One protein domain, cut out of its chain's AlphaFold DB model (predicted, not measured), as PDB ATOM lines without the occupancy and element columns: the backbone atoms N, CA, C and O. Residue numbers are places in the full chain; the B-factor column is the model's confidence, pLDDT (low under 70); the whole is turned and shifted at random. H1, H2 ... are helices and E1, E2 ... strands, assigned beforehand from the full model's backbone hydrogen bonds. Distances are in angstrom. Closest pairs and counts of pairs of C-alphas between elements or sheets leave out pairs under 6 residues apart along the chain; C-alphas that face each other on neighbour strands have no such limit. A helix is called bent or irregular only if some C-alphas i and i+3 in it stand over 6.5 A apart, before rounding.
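AT A GLANCE: This is residues 120 to 215 of the 230 residues of a protein of Morella rubra (UniProt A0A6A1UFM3). Two helices, H1 and H2, lie side by side as a helical hairpin; the short H3 stands across H1, and a bent two-strand hairpin, E2 and E3, packs on the later part of H1, residues 145 to 150. The short strand E1 lies away from this core, and residues 158 to 163 of the link between H1 and H2 stick out. The printed part has 96 residues with three named helices and three named strands, in the order E1 H1 H2 H3 E2 E3; the sheet, order E2 - E3, is antiparallel, and the class is mixed, helices and strands. The whole is compact, with a radius of gyration of the C-alphas of 14.1 A and spans of 38 by 34 by 30 A.

HOW THE PARTS SIT: E1, residues 124 to 126, pairs with no named strand, but residues 120 to 121 pair with its residues 124 to 125, antiparallel. E1 and H1, residues 137 to 150, are apart. H1 with residues 144 to 148 alone touches residues 175 to 179 of H2, residues 170 to 181; the closest C-alphas, of Leu 144 and Ala 179, are 6.3 A apart. This helical hairpin runs opposite ways at a shallow tilt of 34 degrees, only just short of steep. H3, residues 186 to 191, touches H1 at residues 145 to 149 alone, about perpendicular at 84 degrees; the closest C-alphas, of Ala 148 and Phe 186, are 6.2 A apart. E2, residues 193 to 202, and E3, residues 207 to 214, form an antiparallel hairpin at 173 degrees; N 199 and O 209 are 2.7 A apart and N 194 and O 213 are 2.8 A apart, within hydrogen-bond range. The closest C-alphas of H1 and E3, those of Asn 150 and Gly 209, are 5.8 A apart. H1 and E2 are near each other, while H2 is apart from both E2 and E3. In H1, H2 and H3 every O i to N i+4 pair is within hydrogen-bond range.

IN THESE COORDINATES: E1 begins at C-alpha 124, (107.205, 124.364, 179.372). H1 is 19.9 A long and begins at C-alpha 137, (115.789, 121.707, 167.365); H2 is 16.9 A long. E2 is 24.0 A long and bends by 65 degrees at residue 196. E3, 21.8 A long, ends at C-alpha 214, (115.890, 134.239, 154.478).

THE WHOLE: The C-alphas of Asp 160 and Glu 204 are the two farthest apart, at 43.5 A. The printed part has no cut. The link from H1 to H2 is long, with 19 residues, and within it residues 155 to 156 pair with residues 165 to 166, antiparallel. The mean pLDDT of the printed part is 86.4, and residues 161 to 162 are under 70.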
ATOM      1  N   TYR A 120     110.343 130.381 179.122       89.25
ATOM      2  CA  TYR A 120     109.144 129.578 178.885       89.25
ATOM      3  C   TYR A 120     108.943 129.410 177.384       89.25
ATOM      4  O   TYR A 120     108.739 130.388 176.668       89.25
ATOM      5  N   VAL A 121     108.965 128.166 176.910       85.62
ATOM      6  CA  VAL A 121     108.779 127.837 175.494       85.62
ATOM      7  C   VAL A 121     107.772 126.701 175.382       85.62
ATOM      8  O   VAL A 121     107.878 125.687 176.067       85.62
ATOM      9  N   GLY A 122     106.736 126.881 174.558       83.31
ATOM     10  CA  GLY A 122     105.707 125.853 174.356       83.31
ATOM     11  C   GLY A 122     104.984 125.431 175.643       83.31
ATOM     12  O   GLY A 122     104.710 124.250 175.825       83.31
ATOM     13  N   ARG A 123     104.703 126.379 176.554       84.06
ATOM     14  CA  ARG A 123     104.119 126.153 177.899       84.06
ATOM     15  C   ARG A 123     104.998 125.353 178.871       84.06
ATOM     16  O   ARG A 123     104.555 125.071 179.981       84.06
ATOM     17  N   LYS A 124     106.235 125.022 178.499       85.12
ATOM     18  CA  LYS A 124     107.205 124.364 179.372       85.12
ATOM     19  C   LYS A 124     108.236 125.380 179.858       85.12
ATOM     20  O   LYS A 124     108.743 126.183 179.075       85.12
ATOM     21  N   LYS A 125     108.536 125.338 181.155       86.81
ATOM     22  CA  LYS A 125     109.653 126.078 181.746       86.81
ATOM     23  C   LYS A 125     110.953 125.336 181.450       86.81
ATOM     24  O   LYS A 125     111.034 124.137 181.711       86.81
ATOM     25  N   ILE A 126     111.943 126.050 180.935       84.62
ATOM     26  CA  ILE A 126     113.293 125.535 180.717       84.62
ATOM     27  C   ILE A 126     114.094 125.791 181.993       84.62
ATOM     28  O   ILE A 126     114.148 126.927 182.471       84.62
ATOM     29  N   ASN A 127     114.670 124.738 182.572       82.38
ATOM     30  CA  ASN A 127     115.494 124.844 183.774       82.38
ATOM     31  C   ASN A 127     116.623 123.795 183.742       82.38
ATOM     32  O   ASN A 127     116.307 122.603 183.764       82.38
ATOM     33  N   PRO A 128     117.908 124.192 183.713       82.19
ATOM     34  CA  PRO A 128     118.414 125.569 183.650       82.19
ATOM     35  C   PRO A 128     118.094 126.236 182.298       82.19
ATOM     36  O   PRO A 128     118.003 125.536 181.293       82.19
ATOM     37  N   PRO A 129     117.923 127.572 182.234       80.69
ATOM     38  CA  PRO A 129     117.519 128.276 181.009       80.69
ATOM     39  C   PRO A 129     118.532 128.131 179.863       80.69
ATOM     40  O   PRO A 129     118.178 128.352 178.710       80.69
ATOM     41  N   ASP A 130     119.771 127.758 180.177       81.38
ATOM     42  CA  ASP A 130     120.883 127.602 179.237       81.38
ATOM     43  C   ASP A 130     120.884 126.219 178.538       81.38
ATOM     44  O   ASP A 130     121.723 125.958 177.679       81.38
ATOM     45  N   ASP A 131     119.963 125.316 178.898       80.81
ATOM     46  CA  ASP A 131     119.915 123.952 178.369       80.81
ATOM     47  C   ASP A 131     119.103 123.860 177.065       80.81
ATOM     48  O   ASP A 131     117.873 123.733 177.059       80.81
ATOM     49  N   SER A 132     119.814 123.888 175.935       78.19
ATOM     50  CA  SER A 132     119.226 123.767 174.597       78.19
ATOM     51  C   SER A 132     118.629 122.383 174.309       78.19
ATOM     52  O   SER A 132     117.797 122.264 173.411       78.19
ATOM     53  N   SER A 133     118.970 121.345 175.087       78.69
ATOM     54  CA  SER A 133     118.453 119.981 174.887       78.69
ATOM     55  C   SER A 133     116.972 119.833 175.255       78.69
ATOM     56  O   SER A 133     116.279 118.945 174.756       78.69
ATOM     57  N   GLN A 134     116.451 120.736 176.091       80.44
ATOM     58  CA  GLN A 134     115.039 120.756 176.485       80.44
ATOM     59  C   GLN A 134     114.129 121.357 175.406       80.44
ATOM     60  O   GLN A 134     112.901 121.310 175.545       80.44
ATOM     61  N   LEU A 135     114.722 121.915 174.347       82.44
ATOM     62  CA  LEU A 135     114.046 122.531 173.217       82.44
ATOM     63  C   LEU A 135     114.092 121.620 171.991       82.44
ATOM     64  O   LEU A 135     115.115 121.030 171.657       82.44
ATOM     65  N   ALA A 136     112.978 121.560 171.260       84.56
ATOM     66  CA  ALA A 136     112.984 120.937 169.942       84.56
ATOM     67  C   ALA A 136     113.941 121.714 169.009       84.56
ATOM     68  O   ALA A 136     113.869 122.949 168.990       84.56
ATOM     69  N   PRO A 137     114.774 121.043 168.189       84.06
ATOM     70  CA  PRO A 137     115.789 121.707 167.365       84.06
ATOM     71  C   PRO A 137     115.238 122.822 166.468       84.06
ATOM     72  O   PRO A 137     115.824 123.898 166.385       84.06
ATOM     73  N   GLY A 138     114.064 122.612 165.859       85.62
ATOM     74  CA  GLY A 138     113.416 123.631 165.026       85.62
ATOM     75  C   GLY A 138     112.953 124.862 165.813       85.62
ATOM     76  O   GLY A 138     113.045 125.981 165.322       85.62
ATOM     77  N   VAL A 139     112.503 124.678 167.059       87.06
ATOM     78  CA  VAL A 139     112.092 125.790 167.931       87.06
ATOM     79  C   VAL A 139     113.311 126.557 168.430       87.06
ATOM     80  O   VAL A 139     113.292 127.783 168.427       87.06
ATOM     81  N   CYS A 140     114.376 125.845 168.805       86.75
ATOM     82  CA  CYS A 140     115.643 126.458 169.191       86.75
ATOM     83  C   CYS A 140     116.201 127.309 168.039       86.75
ATOM     84  O   CYS A 140     116.491 128.485 168.230       86.75
ATOM     85  N   SER A 141     116.233 126.767 166.819       87.88
ATOM     86  CA  SER A 141     116.704 127.500 165.639       87.88
ATOM     87  C   SER A 141     115.892 128.769 165.361       87.88
ATOM     88  O   SER A 141     116.482 129.823 165.144       87.88
ATOM     89  N   LEU A 142     114.556 128.699 165.400       88.50
ATOM     90  CA  LEU A 142     113.697 129.872 165.183       88.50
ATOM     91  C   LEU A 142     113.847 130.921 166.292       88.50
ATOM     92  O   LEU A 142     113.753 132.119 166.030       88.50
ATOM     93  N   LEU A 143     114.061 130.480 167.533       89.56
ATOM     94  CA  LEU A 143     114.302 131.363 168.670       89.56
ATOM     95  C   LEU A 143     115.625 132.119 168.500       89.56
ATOM     96  O   LEU A 143     115.657 133.337 168.653       89.56
ATOM     97  N   LEU A 144     116.695 131.402 168.150       89.94
ATOM     98  CA  LEU A 144     118.019 131.971 167.908       89.94
ATOM     99  C   LEU A 144     118.013 132.958 166.730       89.94
ATOM    100  O   LEU A 144     118.543 134.063 166.856       89.94
ATOM    101  N   GLU A 145     117.345 132.602 165.629       89.44
ATOM    102  CA  GLU A 145     117.127 133.482 164.474       89.44
ATOM    103  C   GLU A 145     116.368 134.756 164.872       89.44
ATOM    104  O   GLU A 145     116.807 135.876 164.591       89.44
ATOM    105  N   GLY A 146     115.260 134.599 165.600       89.75
ATOM    106  CA  GLY A 146     114.461 135.718 166.086       89.75
ATOM    107  C   GLY A 146     115.260 136.668 166.978       89.75
ATOM    108  O   GLY A 146     115.151 137.885 166.821       89.75
ATOM    109  N   ILE A 147     116.092 136.141 167.879       91.75
ATOM    110  CA  ILE A 147     116.934 136.954 168.765       91.75
ATOM    111  C   ILE A 147     117.997 137.722 167.966       91.75
ATOM    112  O   ILE A 147     118.170 138.921 168.187       91.75
ATOM    113  N   ALA A 148     118.682 137.068 167.022       90.38
ATOM    114  CA  ALA A 148     119.755 137.686 166.240       90.38
ATOM    115  C   ALA A 148     119.269 138.841 165.343       90.38
ATOM    116  O   ALA A 148     120.004 139.806 165.104       90.38
ATOM    117  N   HIS A 149     118.024 138.767 164.859       90.12
ATOM    118  CA  HIS A 149     117.447 139.789 163.985       90.12
ATOM    119  C   HIS A 149     116.702 140.900 164.716       90.12
ATOM    120  O   HIS A 149     116.755 142.037 164.261       90.12
ATOM    121  N   ASN A 150     116.046 140.615 165.844       90.06
ATOM    122  CA  ASN A 150     115.280 141.627 166.584       90.06
ATOM    123  C   ASN A 150     116.122 142.465 167.556       90.06
ATOM    124  O   ASN A 150     115.583 143.331 168.241       90.06
ATOM    125  N   THR A 151     117.430 142.227 167.616       89.12
ATOM    126  CA  THR A 151     118.360 143.013 168.428       89.12
ATOM    127  C   THR A 151     119.137 144.013 167.579       89.12
ATOM    128  O   THR A 151     119.611 143.699 166.482       89.12
ATOM    129  N   THR A 152     119.305 145.225 168.105       85.31
ATOM    130  CA  THR A 152     120.238 146.218 167.549       85.31
ATOM    131  C   THR A 152     121.669 146.011 168.047       85.31
ATOM    132  O   THR A 152     122.611 146.548 167.464       85.31
ATOM    133  N   GLY A 153     121.832 145.203 169.098       84.69
ATOM    134  CA  GLY A 153     123.114 144.859 169.690       84.69
ATOM    135  C   GLY A 153     124.021 144.042 168.772       84.69
ATOM    136  O   GLY A 153     123.596 143.481 167.759       84.69
ATOM    137  N   ASN A 154     125.292 143.974 169.156       85.62
ATOM    138  CA  ASN A 154     126.305 143.154 168.504       85.62
ATOM    139  C   ASN A 154     127.033 142.291 169.539       85.62
ATOM    140  O   ASN A 154     127.247 142.737 170.673       85.62
ATOM    141  N   VAL A 155     127.406 141.079 169.136       87.94
ATOM    142  CA  VAL A 155     128.147 140.120 169.956       87.94
ATOM    143  C   VAL A 155     129.576 140.071 169.441       87.94
ATOM    144  O   VAL A 155     129.807 139.730 168.286       87.94
ATOM    145  N   PHE A 156     130.534 140.393 170.300       85.31
ATOM    146  CA  PHE A 156     131.950 140.247 170.009       85.31
ATOM    147  C   PHE A 156     132.510 139.098 170.843       85.31
ATOM    148  O   PHE A 156     132.463 139.122 172.074       85.31
ATOM    149  N   VAL A 157     133.026 138.075 170.161       80.50
ATOM    150  CA  VAL A 157     133.730 136.955 170.792       80.50
ATOM    151  C   VAL A 157     135.228 137.174 170.564       80.50
ATOM    152  O   VAL A 157     135.694 137.017 169.430       80.50
ATOM    153  N   PRO A 158     135.997 137.576 171.594       78.69
ATOM    154  CA  PRO A 158     137.432 137.780 171.452       78.69
ATOM    155  C   PRO A 158     138.131 136.474 171.060       78.69
ATOM    156  O   PRO A 158     137.886 135.424 171.656       78.69
ATOM    157  N   LYS A 159     139.046 136.533 170.085       71.25
ATOM    158  CA  LYS A 159     139.827 135.361 169.641       71.25
ATOM    159  C   LYS A 159     140.818 134.862 170.700       71.25
ATOM    160  O   LYS A 159     141.215 133.703 170.652       71.25
ATOM    161  N   ASP A 160     141.156 135.709 171.671       72.50
ATOM    162  CA  ASP A 160     142.160 135.450 172.711       72.50
ATOM    163  C   ASP A 160     141.590 134.761 173.968       72.50
ATOM    164  O   ASP A 160     142.219 134.762 175.023       72.50
ATOM    165  N   GLY A 161     140.383 134.186 173.891       63.53
ATOM    166  CA  GLY A 161     139.750 133.495 175.025       63.53
ATOM    167  C   GLY A 161     139.209 134.429 176.117       63.53
ATOM    168  O   GLY A 161     138.949 133.985 177.234       63.53
ATOM    169  N   GLY A 162     139.042 135.718 175.806       66.88
ATOM    170  CA  GLY A 162     138.373 136.684 176.676       66.88
ATOM    171  C   GLY A 162     136.866 136.422 176.809       66.88
ATOM    172  O   GLY A 162     136.265 135.719 175.996       66.88
ATOM    173  N   GLY A 163     136.246 137.003 177.842       74.44
ATOM    174  CA  GLY A 163     134.795 136.938 178.039       74.44
ATOM    175  C   GLY A 163     134.018 137.544 176.864       74.44
ATOM    176  O   GLY A 163     134.499 138.458 176.198       74.44
ATOM    177  N   ILE A 164     132.814 137.028 176.605       82.06
ATOM    178  CA  ILE A 164     131.951 137.499 175.514       82.06
ATOM    179  C   ILE A 164     131.508 138.936 175.806       82.06
ATOM    180  O   ILE A 164     130.844 139.195 176.812       82.06
ATOM    181  N   GLU A 165     131.821 139.861 174.900       85.69
ATOM    182  CA  GLU A 165     131.389 141.249 175.009       85.69
ATOM    183  C   GLU A 165     130.131 141.477 174.175       85.69
ATOM    184  O   GLU A 165     130.099 141.265 172.963       85.69
ATOM    185  N   VAL A 166     129.066 141.928 174.838       89.44
ATOM    186  CA  VAL A 166     127.777 142.191 174.198       89.44
ATOM    187  C   VAL A 166     127.442 143.674 174.303       89.44
ATOM    188  O   VAL A 166     127.428 144.265 175.389       89.44
ATOM    189  N   SER A 167     127.134 144.281 173.161       89.62
ATOM    190  CA  SER A 167     126.651 145.661 173.052       89.62
ATOM    191  C   SER A 167     125.129 145.701 172.880       89.62
ATOM    192  O   SER A 167     124.524 144.727 172.439       89.62
ATOM    193  N   GLY A 168     124.498 146.817 173.258       87.94
ATOM    194  CA  GLY A 168     123.040 146.999 173.212       87.94
ATOM    195  C   GLY A 168     122.465 147.543 174.521       87.94
ATOM    196  O   GLY A 168     123.202 147.828 175.471       87.94
ATOM    197  N   SER A 169     121.141 147.685 174.576       89.31
ATOM    198  CA  SER A 169     120.425 147.998 175.818       89.31
ATOM    199  C   SER A 169     120.614 146.885 176.863       89.31
ATOM    200  O   SER A 169     120.891 145.741 176.496       89.31
ATOM    201  N   PRO A 170     120.444 147.158 178.173       89.56
ATOM    202  CA  PRO A 170     120.607 146.135 179.208       89.56
ATOM    203  C   PRO A 170     119.783 144.859 178.950       89.56
ATOM    204  O   PRO A 170     120.253 143.759 179.233       89.56
ATOM    205  N   THR A 171     118.579 144.988 178.375       89.88
ATOM    206  CA  THR A 171     117.710 143.846 178.043       89.88
ATOM    207  C   THR A 171     118.241 143.069 176.844       89.88
ATOM    208  O   THR A 171     118.307 141.844 176.891       89.88
ATOM    209  N   GLU A 172     118.653 143.769 175.783       90.56
ATOM    210  CA  GLU A 172     119.254 143.132 174.607       90.56
ATOM    211  C   GLU A 172     120.528 142.382 174.988       90.56
ATOM    212  O   GLU A 172     120.701 141.246 174.558       90.56
ATOM    213  N   LYS A 173     121.374 142.962 175.853       91.06
ATOM    214  CA  LYS A 173     122.581 142.295 176.359       91.06
ATOM    215  C   LYS A 173     122.254 140.993 177.083       91.06
ATOM    216  O   LYS A 173     122.897 139.981 176.819       91.06
ATOM    217  N   ALA A 174     121.244 141.008 177.954       91.69
ATOM    218  CA  ALA A 174     120.804 139.828 178.692       91.69
ATOM    219  C   ALA A 174     120.368 138.695 177.749       91.69
ATOM    220  O   ALA A 174     120.796 137.550 177.903       91.69
ATOM    221  N   ILE A 175     119.531 139.030 176.762       92.38
ATOM    222  CA  ILE A 175     118.971 138.071 175.805       92.38
ATOM    223  C   ILE A 175     120.055 137.550 174.855       92.38
ATOM    224  O   ILE A 175     120.115 136.352 174.603       92.38
ATOM    225  N   LEU A 176     120.936 138.420 174.358       92.06
ATOM    226  CA  LEU A 176     122.055 138.035 173.498       92.06
ATOM    227  C   LEU A 176     123.043 137.126 174.230       92.06
ATOM    228  O   LEU A 176     123.432 136.093 173.694       92.06
ATOM    229  N   HIS A 177     123.406 137.461 175.469       91.12
ATOM    230  CA  HIS A 177     124.284 136.622 176.281       91.12
ATOM    231  C   HIS A 177     123.665 135.239 176.537       91.12
ATOM    232  O   HIS A 177     124.354 134.224 176.475       91.12
ATOM    233  N   TRP A 178     122.354 135.182 176.785       91.56
ATOM    234  CA  TRP A 178     121.621 133.922 176.901       91.56
ATOM    235  C   TRP A 178     121.600 133.129 175.584       91.56
ATOM    236  O   TRP A 178     121.873 131.931 175.582       91.56
ATOM    237  N   ALA A 179     121.368 133.787 174.449       91.06
ATOM    238  CA  ALA A 179     121.355 133.127 173.146       91.06
ATOM    239  C   ALA A 179     122.725 132.542 172.767       91.06
ATOM    240  O   ALA A 179     122.790 131.436 172.234       91.06
ATOM    241  N   VAL A 180     123.827 133.229 173.093       89.75
ATOM    242  CA  VAL A 180     125.184 132.694 172.886       89.75
ATOM    243  C   VAL A 180     125.402 131.417 173.702       89.75
ATOM    244  O   VAL A 180     125.931 130.445 173.170       89.75
ATOM    245  N   LYS A 181     124.917 131.357 174.950       88.69
ATOM    246  CA  LYS A 181     124.972 130.127 175.761       88.69
ATOM    247  C   LYS A 181     124.159 128.970 175.175       88.69
ATOM    248  O   LYS A 181     124.558 127.822 175.324       88.69
ATOM    249  N   LEU A 182     123.056 129.266 174.485       87.50
ATOM    250  CA  LEU A 182     122.258 128.270 173.762       87.50
ATOM    251  C   LEU A 182     122.920 127.776 172.460       87.50
ATOM    252  O   LEU A 182     122.393 126.859 171.830       87.50
ATOM    253  N   GLY A 183     124.060 128.355 172.061       86.25
ATOM    254  CA  GLY A 183     124.804 127.984 170.854       86.25
ATOM    255  C   GLY A 183     124.600 128.923 169.661       86.25
ATOM    256  O   GLY A 183     124.799 128.506 168.522       86.25
ATOM    257  N   LEU A 184     124.183 130.176 169.882       85.62
ATOM    258  CA  LEU A 184     124.039 131.159 168.806       85.62
ATOM    259  C   LEU A 184     125.392 131.538 168.189       85.62
ATOM    260  O   LEU A 184     126.215 132.191 168.830       85.62
ATOM    261  N   ASN A 185     125.545 131.271 166.892       87.25
ATOM    262  CA  ASN A 185     126.573 131.889 166.057       87.25
ATOM    263  C   ASN A 185     126.017 133.180 165.434       87.25
ATOM    264  O   ASN A 185     125.390 133.145 164.374       87.25
ATOM    265  N   PHE A 186     126.219 134.317 166.107       86.31
ATOM    266  CA  PHE A 186     125.586 135.597 165.752       86.31
ATOM    267  C   PHE A 186     125.872 136.042 164.307       86.31
ATOM    268  O   PHE A 186     124.942 136.363 163.564       86.31
ATOM    269  N   ASP A 187     127.139 135.993 163.885       86.25
ATOM    270  CA  ASP A 187     127.554 136.400 162.534       86.25
ATOM    271  C   ASP A 187     126.988 135.480 161.449       86.25
ATOM    272  O   ASP A 187     126.572 135.941 160.385       86.25
ATOM    273  N   GLN A 188     126.924 134.176 161.733       87.00
ATOM    274  CA  GLN A 188     126.414 133.191 160.788       87.00
ATOM    275  C   GLN A 188     124.928 133.431 160.509       87.00
ATOM    276  O   GLN A 188     124.542 133.585 159.351       87.00
ATOM    277  N   VAL A 189     124.109 133.544 161.557       86.81
ATOM    278  CA  VAL A 189     122.656 133.744 161.427       86.81
ATOM    279  C   VAL A 189     122.341 135.040 160.676       86.81
ATOM    280  O   VAL A 189     121.481 135.056 159.799       86.81
ATOM    281  N   ARG A 190     123.088 136.122 160.941       86.00
ATOM    282  CA  ARG A 190     122.923 137.383 160.203       86.00
ATOM    283  C   ARG A 190     123.391 137.325 158.751       86.00
ATOM    284  O   ARG A 190     122.874 138.089 157.946       86.00
ATOM    285  N   SER A 191     124.338 136.452 158.407       87.06
ATOM    286  CA  SER A 191     124.790 136.267 157.019       87.06
ATOM    287  C   SER A 191     123.812 135.448 156.165       87.06
ATOM    288  O   SER A 191     123.792 135.583 154.942       87.06
ATOM    289  N   GLU A 192     122.976 134.619 156.798       87.62
ATOM    290  CA  GLU A 192     122.026 133.720 156.128       87.62
ATOM    291  C   GLU A 192     120.711 134.412 155.716       87.62
ATOM    292  O   GLU A 192     119.878 133.822 155.012       87.62
ATOM    293  N   SER A 193     120.520 135.679 156.091       86.38
ATOM    294  CA  SER A 193     119.337 136.464 155.741       86.38
ATOM    295  C   SER A 193     119.669 137.934 155.450       86.38
ATOM    296  O   SER A 193     120.683 138.475 155.882       86.38
ATOM    297  N   ALA A 194     118.808 138.600 154.679       88.44
ATOM    298  CA  ALA A 194     118.901 140.032 154.409       88.44
ATOM    299  C   ALA A 194     117.765 140.781 155.099       88.44
ATOM    300  O   ALA A 194     116.591 140.470 154.903       88.44
ATOM    301  N   VAL A 195     118.104 141.816 155.863       88.88
ATOM    302  CA  VAL A 195     117.113 142.704 156.475       88.88
ATOM    303  C   VAL A 195     116.456 143.558 155.388       88.88
ATOM    304  O   VAL A 195     117.128 144.322 154.703       88.88
ATOM    305  N   LEU A 196     115.138 143.424 155.231       90.94
ATOM    306  CA  LEU A 196     114.334 144.222 154.303       90.94
ATOM    307  C   LEU A 196     113.856 145.518 154.957       90.94
ATOM    308  O   LEU A 196     113.892 146.579 154.341       90.94
ATOM    309  N   HIS A 197     113.373 145.426 156.199       91.19
ATOM    310  CA  HIS A 197     112.821 146.566 156.923       91.19
ATOM    311  C   HIS A 197     112.915 146.362 158.436       91.19
ATOM    312  O   HIS A 197     112.648 145.271 158.936       91.19
ATOM    313  N   VAL A 198     113.234 147.425 159.173       90.81
ATOM    314  CA  VAL A 198     113.297 147.426 160.641       90.81
ATOM    315  C   VAL A 198     112.173 148.300 161.182       90.81
ATOM    316  O   VAL A 198     112.060 149.473 160.836       90.81
ATOM    317  N   PHE A 199     111.343 147.732 162.048       90.62
ATOM    318  CA  PHE A 199     110.353 148.454 162.837       90.62
ATOM    319  C   PHE A 199     110.924 148.669 164.242       90.62
ATOM    320  O   PHE A 199     110.915 147.733 165.047       90.62
ATOM    321  N   PRO A 200     111.438 149.871 164.558       88.88
ATOM    322  CA  PRO A 200     111.960 150.146 165.887       88.88
ATOM    323  C   PRO A 200     110.847 150.044 166.934       88.88
ATOM    324  O   PRO A 200     109.660 150.187 166.622       88.88
ATOM    325  N   PHE A 201     111.241 149.808 168.186       88.12
ATOM    326  CA  PHE A 201     110.302 149.731 169.297       88.12
ATOM    327  C   PHE A 201     109.467 151.014 169.388       88.12
ATOM    328  O   PHE A 201     110.001 152.114 169.527       88.12
ATOM    329  N   ASN A 202     108.147 150.863 169.325       90.94
ATOM    330  CA  ASN A 202     107.201 151.955 169.512       90.94
ATOM    331  C   ASN A 202     106.510 151.798 170.874       90.94
ATOM    332  O   ASN A 202     105.865 150.780 171.118       90.94
ATOM    333  N   SER A 203     106.601 152.814 171.737       90.81
ATOM    334  CA  SER A 203     106.059 152.782 173.104       90.81
ATOM    335  C   SER A 203     104.532 152.671 173.186       90.81
ATOM    336  O   SER A 203     104.024 152.094 174.144       90.81
ATOM    337  N   GLU A 204     103.792 153.173 172.193       92.19
ATOM    338  CA  GLU A 204     102.328 153.048 172.143       92.19
ATOM    339  C   GLU A 204     101.916 151.617 171.789       92.19
ATOM    340  O   GLU A 204     101.037 151.034 172.420       92.19
ATOM    341  N   LYS A 205     102.594 151.026 170.796       90.25
ATOM    342  CA  LYS A 205     102.325 149.655 170.329       90.25
ATOM    343  C   LYS A 205     103.022 148.587 171.175       90.25
ATOM    344  O   LYS A 205     102.701 147.413 171.035       90.25
ATOM    345  N   LYS A 206     103.980 148.995 172.016       91.25
ATOM    346  CA  LYS A 206     104.829 148.160 172.882       91.25
ATOM    347  C   LYS A 206     105.497 146.990 172.155       91.25
ATOM    348  O   LYS A 206     105.691 145.928 172.737       91.25
ATOM    349  N   ARG A 207     105.850 147.192 170.885       88.62
ATOM    350  CA  ARG A 207     106.498 146.183 170.043       88.62
ATOM    351  C   ARG A 207     107.459 146.818 169.053       88.62
ATOM    352  O   ARG A 207     107.304 147.984 168.681       88.62
ATOM    353  N   GLY A 208     108.419 146.017 168.630       89.25
ATOM    354  CA  GLY A 208     109.314 146.258 167.506       89.25
ATOM    355  C   GLY A 208     109.459 144.951 166.733       89.25
ATOM    356  O   GLY A 208     109.024 143.905 167.205       89.25
ATOM    357  N   GLY A 209     110.031 145.003 165.542       90.94
ATOM    358  CA  GLY A 209     110.211 143.801 164.742       90.94
ATOM    359  C   GLY A 209     111.063 144.051 163.516       90.94
ATOM    360  O   GLY A 209     111.235 145.191 163.088       90.94
ATOM    361  N   VAL A 210     111.577 142.986 162.920       91.88
ATOM    362  CA  VAL A 210     112.386 143.077 161.704       91.88
ATOM    363  C   VAL A 210     111.817 142.156 160.638       91.88
ATOM    364  O   VAL A 210     111.538 140.987 160.886       91.88
ATOM    365  N   ALA A 211     111.637 142.696 159.435       91.31
ATOM    366  CA  ALA A 211     111.315 141.924 158.250       91.31
ATOM    367  C   ALA A 211     112.622 141.485 157.585       91.31
ATOM    368  O   ALA A 211     113.415 142.325 157.152       91.31
ATOM    369  N   VAL A 212     112.833 140.174 157.496       90.69
ATOM    370  CA  VAL A 212     114.022 139.569 156.886       90.69
ATOM    371  C   VAL A 212     113.643 138.693 155.697       90.69
ATOM    372  O   VAL A 212     112.587 138.062 155.674       90.69
ATOM    373  N   LYS A 213     114.519 138.651 154.696       88.88
ATOM    374  CA  LYS A 213     114.495 137.692 153.596       88.88
ATOM    375  C   LYS A 213     115.513 136.600 153.899       88.88
ATOM    376  O   LYS A 213     116.711 136.857 153.863       88.88
ATOM    377  N   VAL A 214     115.037 135.398 154.187       83.50
ATOM    378  CA  VAL A 214     115.890 134.239 154.478       83.50
ATOM    379  C   VAL A 214     116.347 133.600 153.165       83.50
ATOM    380  O   VAL A 214     115.521 133.347 152.288       83.50
ATOM    381  N   PHE A 215     117.652 133.354 153.010       75.81
ATOM    382  CA  PHE A 215     118.209 132.754 151.786       75.81
ATOM    383  C   PHE A 215     118.316 131.229 151.854       75.81
ATOM    384  O   PHE A 215     118.401 130.574 150.817       75.81
TER     385      PHE A 215